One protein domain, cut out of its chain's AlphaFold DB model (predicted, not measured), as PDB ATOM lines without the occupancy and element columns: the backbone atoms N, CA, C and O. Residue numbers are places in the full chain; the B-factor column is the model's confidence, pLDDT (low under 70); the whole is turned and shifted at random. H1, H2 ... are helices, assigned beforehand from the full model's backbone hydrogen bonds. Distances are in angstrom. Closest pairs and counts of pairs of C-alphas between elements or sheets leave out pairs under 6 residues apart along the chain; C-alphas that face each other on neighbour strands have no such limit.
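AT A GLANCE: This is residues 72 to 123 of the 141 residues of the protein "Putative DNA modification methylase" of Moorella sp. 60_41 (UniProt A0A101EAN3). One end of helix H1 meets the side of the longer helix H3 partway along it, like the stem of a loose T, with the first part of H1 sticking out. From H1 a long loop, residues 85 to 96, runs past H3 to short helix H2, which makes a corner with the beginning of H3. The printed part has 52 residues with three named helices, in the order H1, H2, H3, and no named strand; the class is all helix. The whole is only just loose, close to compact, with a radius of gyration of the C-alphas of 12.1 A, and it is elongated, spanning 36 by 23 by 18 A.

HOW THE PARTS SIT: Begin with H1, residues 73 to 84, and look for the place where it touches H3, residues 105 to 123. The two touch, H1 with residues 80 to 84 alone and H3 with residues 110 to 117 alone; the closest C-alphas are those of Leu 84 and Glu 110, 6.3 A apart. Their lines are only just about perpendicular, at 71 degrees. Residues 72 to 78, of which 73 to 78 belong to H1, stand free. Go on to H2, residues 97 to 102, which is apart from H1 and touches no helix. H2 and H3 are close but not clearly touching: their closest C-alphas, those of Trp 99 and Leu 108, are 7.8 A apart. Their lines are about perpendicular, at 87 degrees. In the backbones of H1 and H2 every O i to N i+4 pair is within hydrogen-bond range; in H3 13 of 15 are.

IN THESE COORDINATES: Find C-alpha 73 at (9.928, 292.054, 23.780); from there H1 runs 16.4 A to C-alpha 84 at (0.103, 294.552, 10.945). After residues 85 to 96, find Glu 97, where H2 begins; it ends at Ala 102, and its first and last C-alphas are 8.5 A apart. H3, the longest helix with 19 residues, begins at Arg 105 and runs 28.4 A to C-alpha 123 at (8.297, 312.517, 12.748).

THE WHOLE: The two C-alphas farthest apart are those of Ser 72 and Glu 97, at 36.6 A, while those of the first and last printed residues, Ser 72 and Thr 123, are 22.2 A apart. The printed part has no cut. Look along residues 85 to 96 for the long link from H1 to H2; the link from H2 to H3, with 2 residues, is tight. The mean pLDDT of the printed part is 88.6, and residue 87 and residues 121 to 123 are under 70.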
ATOM      1  N   SER A  72      10.535 296.392  25.936       88.12
ATOM      2  CA  SER A  72      10.396 294.976  26.260       88.12
ATOM      3  C   SER A  72      10.009 294.189  24.998       88.12
ATOM      4  O   SER A  72       9.355 294.749  24.107       88.12
ATOM      5  N   PRO A  73      10.366 292.898  24.892       88.88
ATOM      6  CA  PRO A  73       9.928 292.054  23.780       88.88
ATOM      7  C   PRO A  73       8.407 292.088  23.572       88.88
ATOM      8  O   PRO A  73       7.936 292.158  22.439       88.88
ATOM      9  N   GLU A  74       7.631 292.126  24.654       94.12
ATOM     10  CA  GLU A  74       6.167 292.177  24.622       94.12
ATOM     11  C   GLU A  74       5.659 293.497  24.033       94.12
ATOM     12  O   GLU A  74       4.701 293.499  23.259       94.12
ATOM     13  N   GLN A  75       6.305 294.620  24.364       91.38
ATOM     14  CA  GLN A  75       5.980 295.923  23.778       91.38
ATOM     15  C   GLN A  75       6.256 295.934  22.274       91.38
ATOM     16  O   GLN A  75       5.423 296.430  21.513       91.38
ATOM     17  N   VAL A  76       7.380 295.350  21.844       90.50
ATOM     18  CA  VAL A  76       7.733 295.235  20.421       90.50
ATOM     19  C   VAL A  76       6.714 294.369  19.683       90.50
ATOM     20  O   VAL A  76       6.151 294.809  18.685       90.50
ATOM     21  N   VAL A  77       6.410 293.175  20.199       94.31
ATOM     22  CA  VAL A  77       5.429 292.261  19.588       94.31
ATOM     23  C   VAL A  77       4.047 292.908  19.511       94.31
ATOM     24  O   VAL A  77       3.394 292.837  18.470       94.31
ATOM     25  N   LYS A  78       3.611 293.586  20.578       93.88
ATOM     26  CA  LYS A  78       2.337 294.314  20.595       93.88
ATOM     27  C   LYS A  78       2.303 295.421  19.539       93.88
ATOM     28  O   LYS A  78       1.313 295.519  18.818       93.88
ATOM     29  N   ALA A  79       3.362 296.224  19.435       91.00
ATOM     30  CA  ALA A  79       3.454 297.292  18.444       91.00
ATOM     31  C   ALA A  79       3.419 296.735  17.013       91.00
ATOM     32  O   ALA A  79       2.635 297.210  16.191       91.00
ATOM     33  N   CYS A  80       4.183 295.674  16.731       92.62
ATOM     34  CA  CYS A  80       4.136 294.986  15.441       92.62
ATOM     35  C   CYS A  80       2.731 294.456  15.141       92.62
ATOM     36  O   CYS A  80       2.205 294.709  14.063       92.62
ATOM     37  N   GLY A  81       2.081 293.794  16.103       93.50
ATOM     38  CA  GLY A  81       0.716 293.295  15.930       93.50
ATOM     39  C   GLY A  81      -0.287 294.405  15.604       93.50
ATOM     40  O   GLY A  81      -1.144 294.227  14.740       93.50
ATOM     41  N   GLN A  82      -0.154 295.576  16.234       92.12
ATOM     42  CA  GLN A  82      -0.993 296.744  15.946       92.12
ATOM     43  C   GLN A  82      -0.757 297.293  14.533       92.12
ATOM     44  O   GLN A  82      -1.724 297.590  13.832       92.12
ATOM     45  N   ILE A  83       0.505 297.390  14.104       91.62
ATOM     46  CA  ILE A  83       0.871 297.851  12.757       91.62
ATOM     47  C   ILE A  83       0.332 296.883  11.699       91.62
ATOM     48  O   ILE A  83      -0.309 297.311  10.740       91.62
ATOM     49  N   LEU A  84       0.535 295.580  11.893       92.12
ATOM     50  CA  LEU A  84       0.103 294.552  10.945       92.12
ATOM     51  C   LEU A  84      -1.422 294.412  10.874       92.12
ATOM     52  O   LEU A  84      -1.950 294.101   9.811       92.12
ATOM     53  N   SER A  85      -2.133 294.701  11.970       89.62
ATOM     54  CA  SER A  85      -3.604 294.723  11.997       89.62
ATOM     55  C   SER A  85      -4.206 295.958  11.318       89.62
ATOM     56  O   SER A  85      -5.418 296.003  11.085       89.62
ATOM     57  N   SER A  86      -3.400 296.982  11.018       79.81
ATOM     58  CA  SER A  86      -3.884 298.141  10.274       79.81
ATOM     59  C   SER A  86      -4.216 297.722   8.837       79.81
ATOM     60  O   SER A  86      -3.427 297.075   8.158       79.81
ATOM     61  N   ARG A  87      -5.411 298.083   8.351       68.69
ATOM     62  CA  ARG A  87      -5.855 297.775   6.974       68.69
ATOM     63  C   ARG A  87      -5.155 298.625   5.905       68.69
ATOM     64  O   ARG A  87      -5.577 298.616   4.752       68.69
ATOM     65  N   SER A  88      -4.135 299.392   6.277       77.31
ATOM     66  CA  SER A  88      -3.400 300.240   5.347       77.31
ATOM     67  C   SER A  88      -2.479 299.373   4.499       77.31
ATOM     68  O   SER A  88      -1.602 298.682   5.019       77.31
ATOM     69  N   ALA A  89      -2.688 299.400   3.186       79.50
ATOM     70  CA  ALA A  89      -1.735 298.815   2.259       79.50
ATOM     71  C   ALA A  89      -0.415 299.610   2.322       79.50
ATOM     72  O   ALA A  89      -0.469 300.839   2.428       79.50
ATOM     73  N   PRO A  90       0.746 298.935   2.283       86.88
ATOM     74  CA  PRO A  90       2.027 299.617   2.141       86.88
ATOM     75  C   PRO A  90       2.069 300.399   0.822       86.88
ATOM     76  O   PRO A  90       1.523 299.950  -0.189       86.88
ATOM     77  N   VAL A  91       2.694 301.572   0.847       86.12
ATOM     78  CA  VAL A  91       2.748 302.493  -0.299       86.12
ATOM     79  C   VAL A  91       3.844 302.097  -1.287       86.12
ATOM     80  O   VAL A  91       3.651 302.230  -2.493       86.12
ATOM     81  N   ASP A  92       4.981 301.609  -0.793       90.25
ATOM     82  CA  ASP A  92       6.172 301.325  -1.601       90.25
ATOM     83  C   ASP A  92       6.538 299.834  -1.533       90.25
ATOM     84  O   ASP A  92       7.436 299.425  -0.800       90.25
ATOM     85  N   VAL A  93       5.815 298.986  -2.264       94.00
ATOM     86  CA  VAL A  93       6.147 297.555  -2.349       94.00
ATOM     87  C   VAL A  93       7.116 297.337  -3.511       94.00
ATOM     88  O   VAL A  93       6.758 297.651  -4.645       94.00
ATOM     89  N   PRO A  94       8.326 296.802  -3.273       94.56
ATOM     90  CA  PRO A  94       9.265 296.555  -4.353       94.56
ATOM     91  C   PRO A  94       8.808 295.371  -5.217       94.56
ATOM     92  O   PRO A  94       8.325 294.360  -4.709       94.56
ATOM     93  N   GLU A  95       8.999 295.495  -6.528       94.06
ATOM     94  CA  GLU A  95       8.602 294.498  -7.527       94.06
ATOM     95  C   GLU A  95       9.820 293.821  -8.173       94.06
ATOM     96  O   GLU A  95      10.943 294.337  -8.133       94.06
ATOM     97  N   GLY A  96       9.592 292.666  -8.803       95.44
ATOM     98  CA  GLY A  96      10.579 291.940  -9.600       95.44
ATOM     99  C   GLY A  96      10.896 290.542  -9.075       95.44
ATOM    100  O   GLY A  96      10.636 290.211  -7.918       95.44
ATOM    101  N   GLU A  97      11.524 289.739  -9.939       97.06
ATOM    102  CA  GLU A  97      11.785 288.305  -9.731       97.06
ATOM    103  C   GLU A  97      12.452 287.999  -8.383       97.06
ATOM    104  O   GLU A  97      12.073 287.055  -7.695       97.06
ATOM    105  N   PHE A  98      13.409 288.830  -7.955       96.94
ATOM    106  CA  PHE A  98      14.062 288.653  -6.658       96.94
ATOM    107  C   PHE A  98      13.059 288.653  -5.495       96.94
ATOM    108  O   PHE A  98      13.124 287.779  -4.636       96.94
ATOM    109  N   TRP A  99      12.138 289.618  -5.457       96.62
ATOM    110  CA  TRP A  99      11.195 289.777  -4.348       96.62
ATOM    111  C   TRP A  99      10.124 288.690  -4.354       96.62
ATOM    112  O   TRP A  99       9.761 288.197  -3.288       96.62
ATOM    113  N   GLU A 100       9.691 288.276  -5.546       94.75
ATOM    114  CA  GLU A 100       8.746 287.173  -5.750       94.75
ATOM    115  C   GLU A 100       9.317 285.822  -5.294       94.75
ATOM    116  O   GLU A 100       8.588 284.992  -4.752       94.75
ATOM    117  N   LEU A 101      10.623 285.606  -5.482       96.50
ATOM    118  CA  LEU A 101      11.314 284.400  -5.019       96.50
ATOM    119  C   LEU A 101      11.696 284.470  -3.533       96.50
ATOM    120  O   LEU A 101      11.722 283.440  -2.857       96.50
ATOM    121  N   ALA A 102      12.027 285.659  -3.024       96.69
ATOM    122  CA  ALA A 102      12.518 285.839  -1.659       96.69
ATOM    123  C   ALA A 102      11.401 285.842  -0.604       96.69
ATOM    124  O   ALA A 102      11.649 285.443   0.537       96.69
ATOM    125  N   TYR A 103      10.190 286.284  -0.955       96.44
ATOM    126  CA  TYR A 103       9.086 286.435  -0.008       96.44
ATOM    127  C   TYR A 103       7.759 285.960  -0.597       96.44
ATOM    128  O   TYR A 103       7.451 286.185  -1.763       96.44
ATOM    129  N   HIS A 104       6.903 285.390   0.254       96.38
ATOM    130  CA  HIS A 104       5.483 285.309  -0.075       96.38
ATOM    131  C   HIS A 104       4.903 286.728  -0.157       96.38
ATOM    132  O   HIS A 104       5.266 287.586   0.651       96.38
ATOM    133  N   ARG A 105       3.967 286.962  -1.087       92.88
ATOM    134  CA  ARG A 105       3.361 288.285  -1.315       92.88
ATOM    135  C   ARG A 105       2.863 288.935  -0.022       92.88
ATOM    136  O   ARG A 105       3.188 290.086   0.244       92.88
ATOM    137  N   GLU A 106       2.114 288.194   0.794       92.44
ATOM    138  CA  GLU A 106       1.578 288.721   2.057       92.44
ATOM    139  C   GLU A 106       2.697 289.114   3.028       92.44
ATOM    140  O   GLU A 106       2.647 290.185   3.621       92.44
ATOM    141  N   THR A 107       3.752 288.302   3.128       94.06
ATOM    142  CA  THR A 107       4.906 288.594   3.988       94.06
ATOM    143  C   THR A 107       5.657 289.833   3.514       94.06
ATOM    144  O   THR A 107       6.066 290.652   4.336       94.06
ATOM    145  N   LEU A 108       5.824 290.009   2.198       94.81
ATOM    146  CA  LEU A 108       6.453 291.209   1.646       94.81
ATOM    147  C   LEU A 108       5.639 292.463   1.990       94.81
ATOM    148  O   LEU A 108       6.208 293.465   2.430       94.81
ATOM    149  N   GLU A 109       4.314 292.397   1.859       93.25
ATOM    150  CA  GLU A 109       3.427 293.497   2.242       93.25
ATOM    151  C   GLU A 109       3.521 293.809   3.749       93.25
ATOM    152  O   GLU A 109       3.619 294.974   4.135       93.25
ATOM    153  N   GLU A 110       3.547 292.791   4.613       93.12
ATOM    154  CA  GLU A 110       3.708 292.950   6.066       93.12
ATOM    155  C   GLU A 110       5.043 293.608   6.444       93.12
ATOM    156  O   GLU A 110       5.068 294.551   7.244       93.12
ATOM    157  N   VAL A 111       6.150 293.168   5.835       93.19
ATOM    158  CA  VAL A 111       7.480 293.773   6.025       93.19
ATOM    159  C   VAL A 111       7.472 295.242   5.596       93.19
ATOM    160  O   VAL A 111       7.989 296.098   6.323       93.19
ATOM    161  N   CYS A 112       6.841 295.566   4.464       93.44
ATOM    162  CA  CYS A 112       6.740 296.946   3.986       93.44
ATOM    163  C   CYS A 112       5.901 297.823   4.930       93.44
ATOM    164  O   CYS A 112       6.305 298.954   5.211       93.44
ATOM    165  N   ARG A 113       4.802 297.303   5.504       92.25
ATOM    166  CA  ARG A 113       4.015 298.032   6.521       92.25
ATOM    167  C   ARG A 113       4.846 298.346   7.763       92.25
ATOM    168  O   ARG A 113       4.821 299.477   8.248       92.25
ATOM    169  N   LEU A 114       5.607 297.372   8.270       91.94
ATOM    170  CA  LEU A 114       6.490 297.576   9.427       91.94
ATOM    171  C   LEU A 114       7.567 298.633   9.142       91.94
ATOM    172  O   LEU A 114       7.831 299.497   9.987       91.94
ATOM    173  N   ARG A 115       8.161 298.595   7.944       90.94
ATOM    174  CA  ARG A 115       9.145 299.582   7.481       90.94
ATOM    175  C   ARG A 115       8.549 300.992   7.453       90.94
ATOM    176  O   ARG A 115       9.119 301.904   8.048       90.94
ATOM    177  N   GLU A 116       7.400 301.171   6.807       91.00
ATOM    178  CA  GLU A 116       6.763 302.486   6.648       91.00
ATOM    179  C   GLU A 116       6.303 303.076   7.985       91.00
ATOM    180  O   GLU A 116       6.603 304.234   8.285       91.00
ATOM    181  N   ALA A 117       5.680 302.265   8.845       88.69
ATOM    182  CA  ALA A 117       5.277 302.695  10.184       88.69
ATOM    183  C   ALA A 117       6.470 303.174  11.032       88.69
ATOM    184  O   ALA A 117       6.361 304.146  11.788       88.69
ATOM    185  N   SER A 118       7.635 302.538  10.867       82.31
ATOM    186  CA  SER A 118       8.874 302.912  11.561       82.31
ATOM    187  C   SER A 118       9.441 304.266  11.111       82.31
ATOM    188  O   SER A 118      10.194 304.896  11.864       82.31
ATOM    189  N   TYR A 119       9.094 304.734   9.907       81.88
ATOM    190  CA  TYR A 119       9.450 306.073   9.430       81.88
ATOM    191  C   TYR A 119       8.503 307.139   9.985       81.88
ATOM    192  O   TYR A 119       8.968 308.170  10.473       81.88
ATOM    193  N   THR A 120       7.192 306.880   9.989       72.06
ATOM    194  CA  THR A 120       6.185 307.832  10.493       72.06
ATOM    195  C   THR A 120       6.292 308.060  12.003       72.06
ATOM    196  O   THR A 120       6.086 309.173  12.482       72.06
ATOM    197  N   ALA A 121       6.675 307.039  12.774       65.00
ATOM    198  CA  ALA A 121       6.858 307.184  14.220       65.00
ATOM    199  C   ALA A 121       7.971 308.188  14.599       65.00
ATOM    200  O   ALA A 121       7.892 308.812  15.656       65.00
ATOM    201  N   ARG A 122       8.982 308.404  13.739       55.88
ATOM    202  CA  ARG A 122      10.085 309.352  14.003       55.88
ATOM    203  C   ARG A 122       9.707 310.815  13.813       55.88
ATOM    204  O   ARG A 122      10.335 311.675  14.418       55.88
ATOM    205  N   THR A 123       8.691 311.123  13.008       44.59
ATOM    206  CA  THR A 123       8.297 312.517  12.748       44.59
ATOM    207  C   THR A 123       7.461 313.129  13.876       44.59
ATOM    208  O   THR A 123       7.166 314.319  13.831       44.59
TER     209      THR A 123